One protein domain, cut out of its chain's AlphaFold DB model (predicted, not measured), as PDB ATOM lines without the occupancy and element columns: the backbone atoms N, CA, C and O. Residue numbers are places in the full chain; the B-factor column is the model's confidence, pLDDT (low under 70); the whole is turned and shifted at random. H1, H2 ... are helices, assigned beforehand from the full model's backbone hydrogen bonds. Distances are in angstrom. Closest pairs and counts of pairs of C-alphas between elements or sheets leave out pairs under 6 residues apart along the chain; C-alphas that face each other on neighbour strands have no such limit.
ATOM      1  N   PRO A   2     175.037 300.845 110.066       57.50
ATOM      2  CA  PRO A   2     176.331 300.259 109.652       57.50
ATOM      3  C   PRO A   2     176.646 298.861 110.229       57.50
ATOM      4  O   PRO A   2     177.464 298.138 109.666       57.50
ATOM      5  N   LEU A   3     176.021 298.454 111.341       52.38
ATOM      6  CA  LEU A   3     176.390 297.220 112.058       52.38
ATOM      7  C   LEU A   3     175.980 295.920 111.344       52.38
ATOM      8  O   LEU A   3     176.655 294.907 111.494       52.38
ATOM      9  N   GLU A   4     174.907 295.917 110.551       55.16
ATOM     10  CA  GLU A   4     174.485 294.693 109.847       55.16
ATOM     11  C   GLU A   4     175.361 294.400 108.624       55.16
ATOM     12  O   GLU A   4     175.619 293.237 108.298       55.16
ATOM     13  N   GLN A   5     175.901 295.450 107.998       57.69
ATOM     14  CA  GLN A   5     176.864 295.335 106.905       57.69
ATOM     15  C   GLN A   5     178.179 294.715 107.398       57.69
ATOM     16  O   GLN A   5     178.646 293.745 106.805       57.69
ATOM     17  N   THR A   6     178.732 295.175 108.529       61.12
ATOM     18  CA  THR A   6     179.977 294.606 109.083       61.12
ATOM     19  C   THR A   6     179.810 293.154 109.543       61.12
ATOM     20  O   THR A   6     180.690 292.331 109.290       61.12
ATOM     21  N   ILE A   7     178.664 292.792 110.135       66.56
ATOM     22  CA  ILE A   7     178.346 291.396 110.493       66.56
ATOM     23  C   ILE A   7     178.231 290.507 109.241       66.56
ATOM     24  O   ILE A   7     178.656 289.349 109.262       66.56
ATOM     25  N   THR A   8     177.673 291.025 108.146       69.81
ATOM     26  CA  THR A   8     177.492 290.271 106.893       69.81
ATOM     27  C   THR A   8     178.816 290.075 106.153       69.81
ATOM     28  O   THR A   8     179.146 288.946 105.790       69.81
ATOM     29  N   VAL A   9     179.629 291.130 106.042       72.56
ATOM     30  CA  VAL A   9     181.009 291.057 105.532       72.56
ATOM     31  C   VAL A   9     181.845 290.083 106.369       72.56
ATOM     32  O   VAL A   9     182.507 289.210 105.815       72.56
ATOM     33  N   GLY A  10     181.749 290.136 107.702       76.06
ATOM     34  CA  GLY A  10     182.446 289.201 108.592       76.06
ATOM     35  C   GLY A  10     182.115 287.727 108.317       76.06
ATOM     36  O   GLY A  10     183.013 286.885 108.315       76.06
ATOM     37  N   LYS A  11     180.852 287.401 108.007       81.12
ATOM     38  CA  LYS A  11     180.443 286.040 107.605       81.12
ATOM     39  C   LYS A  11     181.046 285.626 106.257       81.12
ATOM     40  O   LYS A  11     181.495 284.489 106.129       81.12
ATOM     41  N   GLN A  12     181.093 286.531 105.277       78.69
ATOM     42  CA  GLN A  12     181.716 286.271 103.972       78.69
ATOM     43  C   GLN A  12     183.230 286.032 104.108       78.69
ATOM     44  O   GLN A  12     183.737 285.039 103.591       78.69
ATOM     45  N   LEU A  13     183.930 286.870 104.882       79.31
ATOM     46  CA  LEU A  13     185.355 286.705 105.194       79.31
ATOM     47  C   LEU A  13     185.640 285.366 105.890       79.31
ATOM     48  O   LEU A  13     186.564 284.653 105.506       79.31
ATOM     49  N   LEU A  14     184.822 284.974 106.873       83.25
ATOM     50  CA  LEU A  14     184.956 283.674 107.540       83.25
ATOM     51  C   LEU A  14     184.720 282.488 106.588       83.25
ATOM     52  O   LEU A  14     185.359 281.451 106.761       83.25
ATOM     53  N   SER A  15     183.860 282.635 105.573       84.56
ATOM     54  CA  SER A  15     183.703 281.629 104.512       84.56
ATOM     55  C   SER A  15     184.972 281.513 103.664       84.56
ATOM     56  O   SER A  15     185.507 280.414 103.527       84.56
ATOM     57  N   ILE A  16     185.509 282.648 103.195       84.44
ATOM     58  CA  ILE A  16     186.755 282.730 102.413       84.44
ATOM     59  C   ILE A  16     187.916 282.064 103.162       84.44
ATOM     60  O   ILE A  16     188.597 281.200 102.615       84.44
ATOM     61  N   PHE A  17     188.123 282.407 104.437       85.50
ATOM     62  CA  PHE A  17     189.194 281.809 105.239       85.50
ATOM     63  C   PHE A  17     188.977 280.319 105.530       85.50
ATOM     64  O   PHE A  17     189.954 279.580 105.643       85.50
ATOM     65  N   LYS A  18     187.727 279.848 105.635       89.38
ATOM     66  CA  LYS A  18     187.427 278.419 105.814       89.38
ATOM     67  C   LYS A  18     187.747 277.615 104.550       89.38
ATOM     68  O   LYS A  18     188.342 276.547 104.659       89.38
ATOM     69  N   GLU A  19     187.393 278.139 103.381       86.88
ATOM     70  CA  GLU A  19     187.678 277.536 102.074       86.88
ATOM     71  C   GLU A  19     189.183 277.532 101.770       86.88
ATOM     72  O   GLU A  19     189.758 276.482 101.488       86.88
ATOM     73  N   ALA A  20     189.853 278.671 101.960       84.38
ATOM     74  CA  ALA A  20     191.301 278.799 101.811       84.38
ATOM     75  C   ALA A  20     192.080 277.868 102.753       84.38
ATOM     76  O   ALA A  20     193.106 277.306 102.370       84.38
ATOM     77  N   LYS A  21     191.579 277.666 103.981       87.25
ATOM     78  CA  LYS A  21     192.135 276.695 104.929       87.25
ATOM     79  C   LYS A  21     191.903 275.245 104.487       87.25
ATOM     80  O   LYS A  21     192.772 274.417 104.741       87.25
ATOM     81  N   GLY A  22     190.783 274.947 103.824       89.81
ATOM     82  CA  GLY A  22     190.571 273.676 103.122       89.81
ATOM     83  C   GLY A  22     191.668 273.454 102.085       89.81
ATOM     84  O   GLY A  22     192.519 272.594 102.283       89.81
ATOM     85  N   ALA A  23     191.766 274.350 101.099       87.38
ATOM     86  CA  ALA A  23     192.777 274.286 100.040       87.38
ATOM     87  C   ALA A  23     194.229 274.219 100.569       87.38
ATOM     88  O   ALA A  23     195.061 273.515  99.997       87.38
ATOM     89  N   TYR A  24     194.548 274.903 101.677       91.31
ATOM     90  CA  TYR A  24     195.837 274.759 102.368       91.31
ATOM     91  C   TYR A  24     196.060 273.326 102.873       91.31
ATOM     92  O   TYR A  24     197.131 272.759 102.662       91.31
ATOM     93  N   HIS A  25     195.075 272.745 103.565       89.19
ATOM     94  CA  HIS A  25     195.179 271.388 104.096       89.19
ATOM     95  C   HIS A  25     195.230 270.344 102.980       89.19
ATOM     96  O   HIS A  25     196.089 269.471 103.051       89.19
ATOM     97  N   ASP A  26     194.414 270.495 101.935       91.56
ATOM     98  CA  ASP A  26     194.374 269.601 100.774       91.56
ATOM     99  C   ASP A  26     195.726 269.594 100.040       91.56
ATOM    100  O   ASP A  26     196.310 268.532  99.792       91.56
ATOM    101  N   LYS A  27     196.306 270.782  99.795       89.44
ATOM    102  CA  LYS A  27     197.651 270.919  99.212       89.44
ATOM    103  C   LYS A  27     198.736 270.335 100.122       89.44
ATOM    104  O   LYS A  27     199.686 269.727  99.629       89.44
ATOM    105  N   LYS A  28     198.589 270.467 101.444       90.44
ATOM    106  CA  LYS A  28     199.533 269.904 102.420       90.44
ATOM    107  C   LYS A  28     199.429 268.380 102.535       90.44
ATOM    108  O   LYS A  28     200.453 267.742 102.775       90.44
ATOM    109  N   LEU A 224     234.799 265.042 117.354       56.69
ATOM    110  CA  LEU A 224     236.205 265.266 116.991       56.69
ATOM    111  C   LEU A 224     236.424 265.546 115.494       56.69
ATOM    112  O   LEU A 224     237.526 265.950 115.127       56.69
ATOM    113  N   ASP A 225     235.405 265.358 114.650       54.88
ATOM    114  CA  ASP A 225     235.481 265.597 113.206       54.88
ATOM    115  C   ASP A 225     234.706 266.881 112.833       54.88
ATOM    116  O   ASP A 225     233.470 266.866 112.738       54.88
ATOM    117  N   PRO A 226     235.397 268.027 112.655       59.81
ATOM    118  CA  PRO A 226     234.736 269.313 112.455       59.81
ATOM    119  C   PRO A 226     233.978 269.392 111.124       59.81
ATOM    120  O   PRO A 226     232.963 270.086 111.050       59.81
ATOM    121  N   GLU A 227     234.426 268.676 110.089       60.41
ATOM    122  CA  GLU A 227     233.781 268.703 108.772       60.41
ATOM    123  C   GLU A 227     232.430 267.974 108.824       60.41
ATOM    124  O   GLU A 227     231.425 268.474 108.307       60.41
ATOM    125  N   LEU A 228     232.361 266.850 109.548       59.41
ATOM    126  CA  LEU A 228     231.143 266.050 109.697       59.41
ATOM    127  C   LEU A 228     230.055 266.759 110.530       59.41
ATOM    128  O   LEU A 228     228.856 266.610 110.259       59.41
ATOM    129  N   GLY A 229     230.459 267.567 111.516       65.75
ATOM    130  CA  GLY A 229     229.556 268.386 112.329       65.75
ATOM    131  C   GLY A 229     228.861 269.498 111.534       65.75
ATOM    132  O   GLY A 229     227.632 269.639 111.598       65.75
ATOM    133  N   ASP A 230     229.619 270.258 110.738       72.00
ATOM    134  CA  ASP A 230     229.048 271.303 109.879       72.00
ATOM    135  C   ASP A 230     228.266 270.714 108.688       72.00
ATOM    136  O   ASP A 230     227.212 271.247 108.335       72.00
ATOM    137  N   GLU A 231     228.669 269.557 108.147       76.50
ATOM    138  CA  GLU A 231     227.865 268.764 107.202       76.50
ATOM    139  C   GLU A 231     226.483 268.405 107.774       76.50
ATOM    140  O   GLU A 231     225.453 268.634 107.128       76.50
ATOM    141  N   PHE A 232     226.415 267.876 109.002       78.69
ATOM    142  CA  PHE A 232     225.137 267.551 109.646       78.69
ATOM    143  C   PHE A 232     224.263 268.801 109.823       78.69
ATOM    144  O   PHE A 232     223.065 268.779 109.518       78.69
ATOM    145  N   ARG A 233     224.867 269.911 110.257       77.69
ATOM    146  CA  ARG A 233     224.196 271.202 110.447       77.69
ATOM    147  C   ARG A 233     223.667 271.782 109.133       77.69
ATOM    148  O   ARG A 233     222.523 272.238 109.088       77.69
ATOM    149  N   ALA A 234     224.440 271.708 108.052       79.50
ATOM    150  CA  ALA A 234     224.017 272.112 106.714       79.50
ATOM    151  C   ALA A 234     222.849 271.247 106.213       79.50
ATOM    152  O   ALA A 234     221.813 271.776 105.803       79.50
ATOM    153  N   ARG A 235     222.949 269.916 106.342       83.94
ATOM    154  CA  ARG A 235     221.871 268.966 105.998       83.94
ATOM    155  C   ARG A 235     220.600 269.198 106.836       83.94
ATOM    156  O   ARG A 235     219.492 268.983 106.340       83.94
ATOM    157  N   GLN A 236     220.723 269.663 108.083       88.69
ATOM    158  CA  GLN A 236     219.590 270.071 108.923       88.69
ATOM    159  C   GLN A 236     218.949 271.384 108.444       88.69
ATOM    160  O   GLN A 236     217.721 271.457 108.365       88.69
ATOM    161  N   LEU A 237     219.750 272.396 108.091       87.19
ATOM    162  CA  LEU A 237     219.266 273.670 107.546       87.19
ATOM    163  C   LEU A 237     218.548 273.481 106.203       87.19
ATOM    164  O   LEU A 237     217.464 274.032 106.019       87.19
ATOM    165  N   VAL A 238     219.077 272.642 105.304       89.75
ATOM    166  CA  VAL A 238     218.411 272.294 104.034       89.75
ATOM    167  C   VAL A 238     217.013 271.728 104.293       89.75
ATOM    168  O   VAL A 238     216.046 272.251 103.751       89.75
ATOM    169  N   ARG A 239     216.866 270.761 105.210       88.81
ATOM    170  CA  ARG A 239     215.553 270.190 105.580       88.81
ATOM    171  C   ARG A 239     214.581 271.212 106.180       88.81
ATOM    172  O   ARG A 239     213.370 271.064 106.034       88.81
ATOM    173  N   GLN A 240     215.086 272.236 106.871       88.75
ATOM    174  CA  GLN A 240     214.258 273.339 107.374       88.75
ATOM    175  C   GLN A 240     213.790 274.250 106.231       88.75
ATOM    176  O   GLN A 240     212.615 274.608 106.188       88.75
ATOM    177  N   VAL A 241     214.672 274.575 105.282       90.69
ATOM    178  CA  VAL A 241     214.331 275.367 104.088       90.69
ATOM    179  C   VAL A 241     213.353 274.613 103.180       90.69
ATOM    180  O   VAL A 241     212.373 275.205 102.744       90.69
ATOM    181  N   GLU A 242     213.543 273.308 102.962       87.62
ATOM    182  CA  GLU A 242     212.588 272.440 102.252       87.62
ATOM    183  C   GLU A 242     211.194 272.489 102.902       87.62
ATOM    184  O   GLU A 242     210.202 272.740 102.218       87.62
ATOM    185  N   GLY A 243     211.114 272.346 104.231       88.75
ATOM    186  CA  GLY A 243     209.848 272.449 104.963       88.75
ATOM    187  C   GLY A 243     209.185 273.830 104.856       88.75
ATOM    188  O   GLY A 243     207.966 273.917 104.706       88.75
ATOM    189  N   LEU A 244     209.972 274.911 104.877       88.62
ATOM    190  CA  LEU A 244     209.470 276.275 104.674       88.62
ATOM    191  C   LEU A 244     208.991 276.514 103.233       88.62
ATOM    192  O   LEU A 244     208.013 277.235 103.041       88.62
ATOM    193  N   LEU A 245     209.625 275.899 102.230       88.44
ATOM    194  CA  LEU A 245     209.202 275.964 100.826       88.44
ATOM    195  C   LEU A 245     207.893 275.198 100.585       88.44
ATOM    196  O   LEU A 245     206.997 275.724  99.923       88.44
ATOM    197  N   ASP A 246     207.730 274.009 101.174       89.38
ATOM    198  CA  ASP A 246     206.462 273.265 101.141       89.38
ATOM    199  C   ASP A 246     205.325 274.068 101.800       89.38
ATOM    200  O   ASP A 246     204.218 274.162 101.256       89.38
ATOM    201  N   GLU A 247     205.579 274.705 102.950       87.31
ATOM    202  CA  GLU A 247     204.584 275.566 103.597       87.31
ATOM    203  C   GLU A 247     204.302 276.848 102.801       87.31
ATOM    204  O   GLU A 247     203.136 277.237 102.695       87.31
ATOM    205  N   ALA A 248     205.310 277.454 102.167       87.06
ATOM    206  CA  ALA A 248     205.135 278.589 101.265       87.06
ATOM    207  C   ALA A 248     204.285 278.224 100.036       87.06
ATOM    208  O   ALA A 248     203.395 278.993  99.674       87.06
ATOM    209  N   HIS A 249     204.468 277.041  99.440       88.25
ATOM    210  CA  HIS A 249     203.608 276.557  98.355       88.25
ATOM    211  C   HIS A 249     202.174 276.252  98.817       88.25
ATOM    212  O   HIS A 249     201.223 276.555  98.091       88.25
ATOM    213  N   CYS A 250     201.976 275.724 100.032       89.19
ATOM    214  CA  CYS A 250     200.633 275.564 100.603       89.19
ATOM    215  C   CYS A 250     199.950 276.925 100.833       89.19
ATOM    216  O   CYS A 250     198.774 277.099 100.499       89.19
ATOM    217  N   LEU A 251     200.686 277.913 101.358       84.25
ATOM    218  CA  LEU A 251     200.198 279.284 101.534       84.25
ATOM    219  C   LEU A 251     199.877 279.937 100.185       84.25
ATOM    220  O   LEU A 251     198.786 280.483 100.032       84.25
ATOM    221  N   GLN A 252     200.756 279.810  99.189       89.25
ATOM    222  CA  GLN A 252     200.539 280.284  97.820       89.25
ATOM    223  C   GLN A 252     199.261 279.685  97.223       89.25
ATOM    224  O   GLN A 252     198.444 280.422  96.673       89.25
ATOM    225  N   HIS A 253     199.036 278.376  97.381       89.56
ATOM    226  CA  HIS A 253     197.816 277.738  96.893       89.56
ATOM    227  C   HIS A 253     196.568 278.314  97.579       89.56
ATOM    228  O   HIS A 253     195.638 278.743  96.892       89.56
ATOM    229  N   SER A 254     196.590 278.437  98.911       90.62
ATOM    230  CA  SER A 254     195.494 279.057  99.670       90.62
ATOM    231  C   SER A 254     195.232 280.512  99.254       90.62
ATOM    232  O   SER A 254     194.078 280.901  99.089       90.62
ATOM    233  N   ALA A 255     196.277 281.296  98.969       85.31
ATOM    234  CA  ALA A 255     196.154 282.660  98.467       85.31
ATOM    235  C   ALA A 255     195.544 282.700  97.056       85.31
ATOM    236  O   ALA A 255     194.686 283.537  96.791       85.31
ATOM    237  N   THR A 256     195.901 281.768  96.161       88.38
ATOM    238  CA  THR A 256     195.251 281.676  94.840       88.38
ATOM    239  C   THR A 256     193.788 281.231  94.923       88.38
ATOM    240  O   THR A 256     192.985 281.683  94.110       88.38
ATOM    241  N   ALA A 257     193.411 280.414  95.915       88.12
ATOM    242  CA  ALA A 257     192.011 280.081  96.188       88.12
ATOM    243  C   ALA A 257     191.229 281.310  96.689       88.12
ATOM    244  O   ALA A 257     190.170 281.617  96.144       88.12
ATOM    245  N   ILE A 258     191.798 282.084  97.628       82.88
ATOM    246  CA  ILE A 258     191.234 283.377  98.062       82.88
ATOM    247  C   ILE A 258     191.031 284.298  96.855       82.88
ATOM    248  O   ILE A 258     189.931 284.801  96.657       82.88
ATOM    249  N   ILE A 259     192.056 284.491  96.018       86.56
ATOM    250  CA  ILE A 259     191.984 285.386  94.854       86.56
ATOM    251  C   ILE A 259     190.862 284.968  93.891       86.56
ATOM    252  O   ILE A 259     190.117 285.837  93.444       86.56
ATOM    253  N   LYS A 260     190.675 283.667  93.625       87.62
ATOM    254  CA  LYS A 260     189.563 283.168  92.795       87.62
ATOM    255  C   LYS A 260     188.194 283.471  93.411       87.62
ATOM    256  O   LYS A 260     187.361 284.088  92.756       87.62
ATOM    257  N   HIS A 261     187.978 283.134  94.682       83.94
ATOM    258  CA  HIS A 261     186.710 283.428  95.360       83.94
ATOM    259  C   HIS A 261     186.443 284.949  95.465       83.94
ATOM    260  O   HIS A 261     185.290 285.383  95.461       83.94
ATOM    261  N   LEU A 262     187.482 285.786  95.545       82.50
ATOM    262  CA  LEU A 262     187.345 287.246  95.486       82.50
ATOM    263  C   LEU A 262     187.020 287.751  94.066       82.50
ATOM    264  O   LEU A 262     186.238 288.687  93.932       82.50
ATOM    265  N   GLN A 263     187.546 287.119  93.012       87.25
ATOM    266  CA  GLN A 263     187.170 287.414  91.621       87.25
ATOM    267  C   GLN A 263     185.702 287.062  91.329       87.25
ATOM    268  O   GLN A 263     185.033 287.798  90.610       87.25
ATOM    269  N   GLU A 264     185.175 285.988  91.923       88.00
ATOM    270  CA  GLU A 264     183.754 285.619  91.828       88.00
ATOM    271  C   GLU A 264     182.810 286.589  92.560       88.00
ATOM    272  O   GLU A 264     181.629 286.673  92.222       88.00
ATOM    273  N   LYS A 265     183.293 287.285  93.600       84.88
ATOM    274  CA  LYS A 265     182.481 288.104  94.518       84.88
ATOM    275  C   LYS A 265     183.138 289.479  94.728       84.88
ATOM    276  O   LYS A 265     183.760 289.701  95.774       84.88
ATOM    277  N   PRO A 266     182.994 290.418  93.771       81.00
ATOM    278  CA  PRO A 266     183.680 291.713  93.804       81.00
ATOM    279  C   PRO A 266     183.351 292.554  95.047       81.00
ATOM    280  O   PRO A 266     184.234 293.244  95.548       81.00
ATOM    281  N   ASP A 267     182.149 292.439  95.616       80.12
ATOM    282  CA  ASP A 267     181.778 293.132  96.861       80.12
ATOM    283  C   ASP A 267     182.631 292.669  98.057       80.12
ATOM    284  O   ASP A 267     183.088 293.473  98.872       80.12
ATOM    285  N   ALA A 268     182.915 291.363  98.133       78.12
ATOM    286  CA  ALA A 268     183.814 290.803  99.137       78.12
ATOM    287  C   ALA A 268     185.277 291.186  98.855       78.12
ATOM    288  O   ALA A 268     186.042 291.410  99.794       78.12
ATOM    289  N   ALA A 269     185.668 291.323  97.582       76.19
ATOM    290  CA  ALA A 269     186.983 291.843  97.203       76.19
ATOM    291  C   ALA A 269     187.159 293.316  97.600       76.19
ATOM    292  O   ALA A 269     188.213 293.673  98.123       76.19
ATOM    293  N   ALA A 270     186.129 294.150  97.431       75.06
ATOM    294  CA  ALA A 270     186.125 295.538  97.884       75.06
ATOM    295  C   ALA A 270     186.244 295.631  99.415       75.06
ATOM    296  O   ALA A 270     187.039 296.423  99.920       75.06
ATOM    297  N   ALA A 271     185.534 294.772 100.156       76.06
ATOM    298  CA  ALA A 271     185.678 294.676 101.608       76.06
ATOM    299  C   ALA A 271     187.092 294.237 102.038       76.06
ATOM    300  O   ALA A 271     187.691 294.874 102.905       76.06
ATOM    301  N   VAL A 272     187.669 293.204 101.407       77.38
ATOM    302  CA  VAL A 272     189.059 292.786 101.673       77.38
ATOM    303  C   VAL A 272     190.037 293.916 101.346       77.38
ATOM    304  O   VAL A 272     190.880 294.235 102.182       77.38
ATOM    305  N   ALA A 273     189.906 294.570 100.191       78.06
ATOM    306  CA  ALA A 273     190.757 295.688  99.792       78.06
ATOM    307  C   ALA A 273     190.670 296.869 100.775       78.06
ATOM    308  O   ALA A 273     191.701 297.448 101.115       78.06
ATOM    309  N   LEU A 274     189.477 297.177 101.295       78.12
ATOM    310  CA  LEU A 274     189.292 298.188 102.336       78.12
ATOM    311  C   LEU A 274     189.987 297.771 103.639       78.12
ATOM    312  O   LEU A 274     190.757 298.561 104.178       78.12
ATOM    313  N   THR A 275     189.843 296.522 104.099       74.69
ATOM    314  CA  THR A 275     190.590 296.050 105.285       74.69
ATOM    315  C   THR A 275     192.107 296.024 105.066       74.69
ATOM    316  O   THR A 275     192.856 296.302 105.995       74.69
ATOM    317  N   LEU A 276     192.594 295.774 103.845       72.06
ATOM    318  CA  LEU A 276     194.017 295.887 103.495       72.06
ATOM    319  C   LEU A 276     194.489 297.352 103.411       72.06
ATOM    320  O   LEU A 276     195.656 297.638 103.684       72.06
ATOM    321  N   ALA A 277     193.603 298.299 103.100       74.06
ATOM    322  CA  ALA A 277     193.878 299.734 103.184       74.06
ATOM    323  C   ALA A 277     193.879 300.231 104.643       74.06
ATOM    324  O   ALA A 277     194.746 301.013 105.032       74.06
ATOM    325  N   GLU A 278     192.983 299.728 105.492       77.50
ATOM    326  CA  GLU A 278     193.004 299.987 106.936       77.50
ATOM    327  C   GLU A 278     194.232 299.349 107.599       77.50
ATOM    328  O   GLU A 278     194.888 299.990 108.419       77.50
ATOM    329  N   LEU A 279     194.626 298.138 107.194       64.31
ATOM    330  CA  LEU A 279     195.856 297.492 107.659       64.31
ATOM    331  C   LEU A 279     197.111 298.205 107.143       64.31
ATOM    332  O   LEU A 279     198.016 298.451 107.930       64.31
ATOM    333  N   SER A 280     197.179 298.612 105.873       60.44
ATOM    334  CA  SER A 280     198.351 299.346 105.369       60.44
ATOM    335  C   SER A 280     198.464 300.747 105.977       60.44
ATOM    336  O   SER A 280     199.564 301.161 106.335       60.44
ATOM    337  N   THR A 281     197.350 301.453 106.204       73.00
ATOM    338  CA  THR A 281     197.366 302.755 106.895       73.00
ATOM    339  C   THR A 281     197.553 302.649 108.408       73.00
ATOM    340  O   THR A 281     198.087 303.589 108.991       73.00
ATOM    341  N   THR A 282     197.179 301.546 109.067       69.12
ATOM    342  CA  THR A 282     197.541 301.318 110.480       69.12
ATOM    343  C   THR A 282     198.989 300.865 110.624       69.12
ATOM    344  O   THR A 282     199.677 301.410 111.479       69.12
ATOM    345  N   VAL A 283     199.510 299.998 109.749       61.75
ATOM    346  CA  VAL A 283     200.943 299.643 109.704       61.75
ATOM    347  C   VAL A 283     201.808 300.867 109.385       61.75
ATOM    348  O   VAL A 283     202.797 301.092 110.069       61.75
ATOM    349  N   ALA A 284     201.406 301.732 108.446       67.94
ATOM    350  CA  ALA A 284     202.109 302.993 108.173       67.94
ATOM    351  C   ALA A 284     202.058 303.999 109.344       67.94
ATOM    352  O   ALA A 284     202.908 304.883 109.430       67.94
ATOM    353  N   LYS A 285     201.084 303.871 110.258       62.84
ATOM    354  CA  LYS A 285     201.005 304.643 111.514       62.84
ATOM    355  C   LYS A 285     201.716 303.946 112.684       62.84
ATOM    356  O   LYS A 285     202.063 304.607 113.661       62.84
ATOM    357  N   MET A 286     201.973 302.640 112.601       47.28
ATOM    358  CA  MET A 286     202.783 301.893 113.565       47.28
ATOM    359  C   MET A 286     204.272 302.148 113.318       47.28
ATOM    360  O   MET A 286     204.955 301.326 112.723       47.28
ATOM    361  N   SER A 287     204.736 303.299 113.816       44.78
ATOM    362  CA  SER A 287     206.123 303.684 114.132       44.78
ATOM    363  C   SER A 287     207.261 303.024 113.320       44.78
ATOM    364  O   SER A 287     207.500 301.822 113.464       44.78
TER     365      SER A 287
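AT A GLANCE: This is residues 2 to 28 and 224 to 287 of the 579 residues of an uncharacterized protein of Drechmeria coniospora (UniProt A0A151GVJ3). Long helix H2 and shorter H3 meet near their ends as a V, and H1 packs across its closed end; residues 224 to 245 and 273 to 287 stick out. The 91 printed residues include three named helices, H1, H2, H3 in chain order, and no named strand: all helix. The whole is extended, radius of gyration of the C-alphas 20.2 A, and flat, 70 by 38 by 18 A.

HOW THE PARTS SIT: Start with H2, residues 226 to 264: its residues 246 to 261 touch residues 16 to 28 of H1, residues 2 to 28, at a steep tilt of 46 degrees, opposite ways; the closest C-alphas, Ala 20 and Ser 254, are 4.7 A apart. H3, residues 266 to 285, and H2 only just touch, with 3 pairs of C-alphas within 8 A, and only at the corner; the closest C-alphas, Leu 262 and Ala 269, are 4.9 A apart. Residues 9 to 13 of H1 touch residues 268 to 272 of H3, about perpendicular at 88 degrees; the closest C-alphas, Gln 12 and Ala 268, are 7.0 A apart. In H1, H2 and H3 every O i to N i+4 pair is within hydrogen-bond range.

IN THESE COORDINATES: Find C-alpha 226 at (234.736, 269.313, 112.455); H2 runs 57.4 A from there. H1, 38.9 A, begins at (176.331, 300.259, 109.652); H3 measures 27.9 A.

THE WHOLE: Residues 29 to 223 are cut out, C-alphas 28 and 224 being 39.7 A apart; the H2 to H3 link is tight. Look for pLDDT under 70 at residues 2 to 8, 224 to 229, 279 to 280 and 282 to 287.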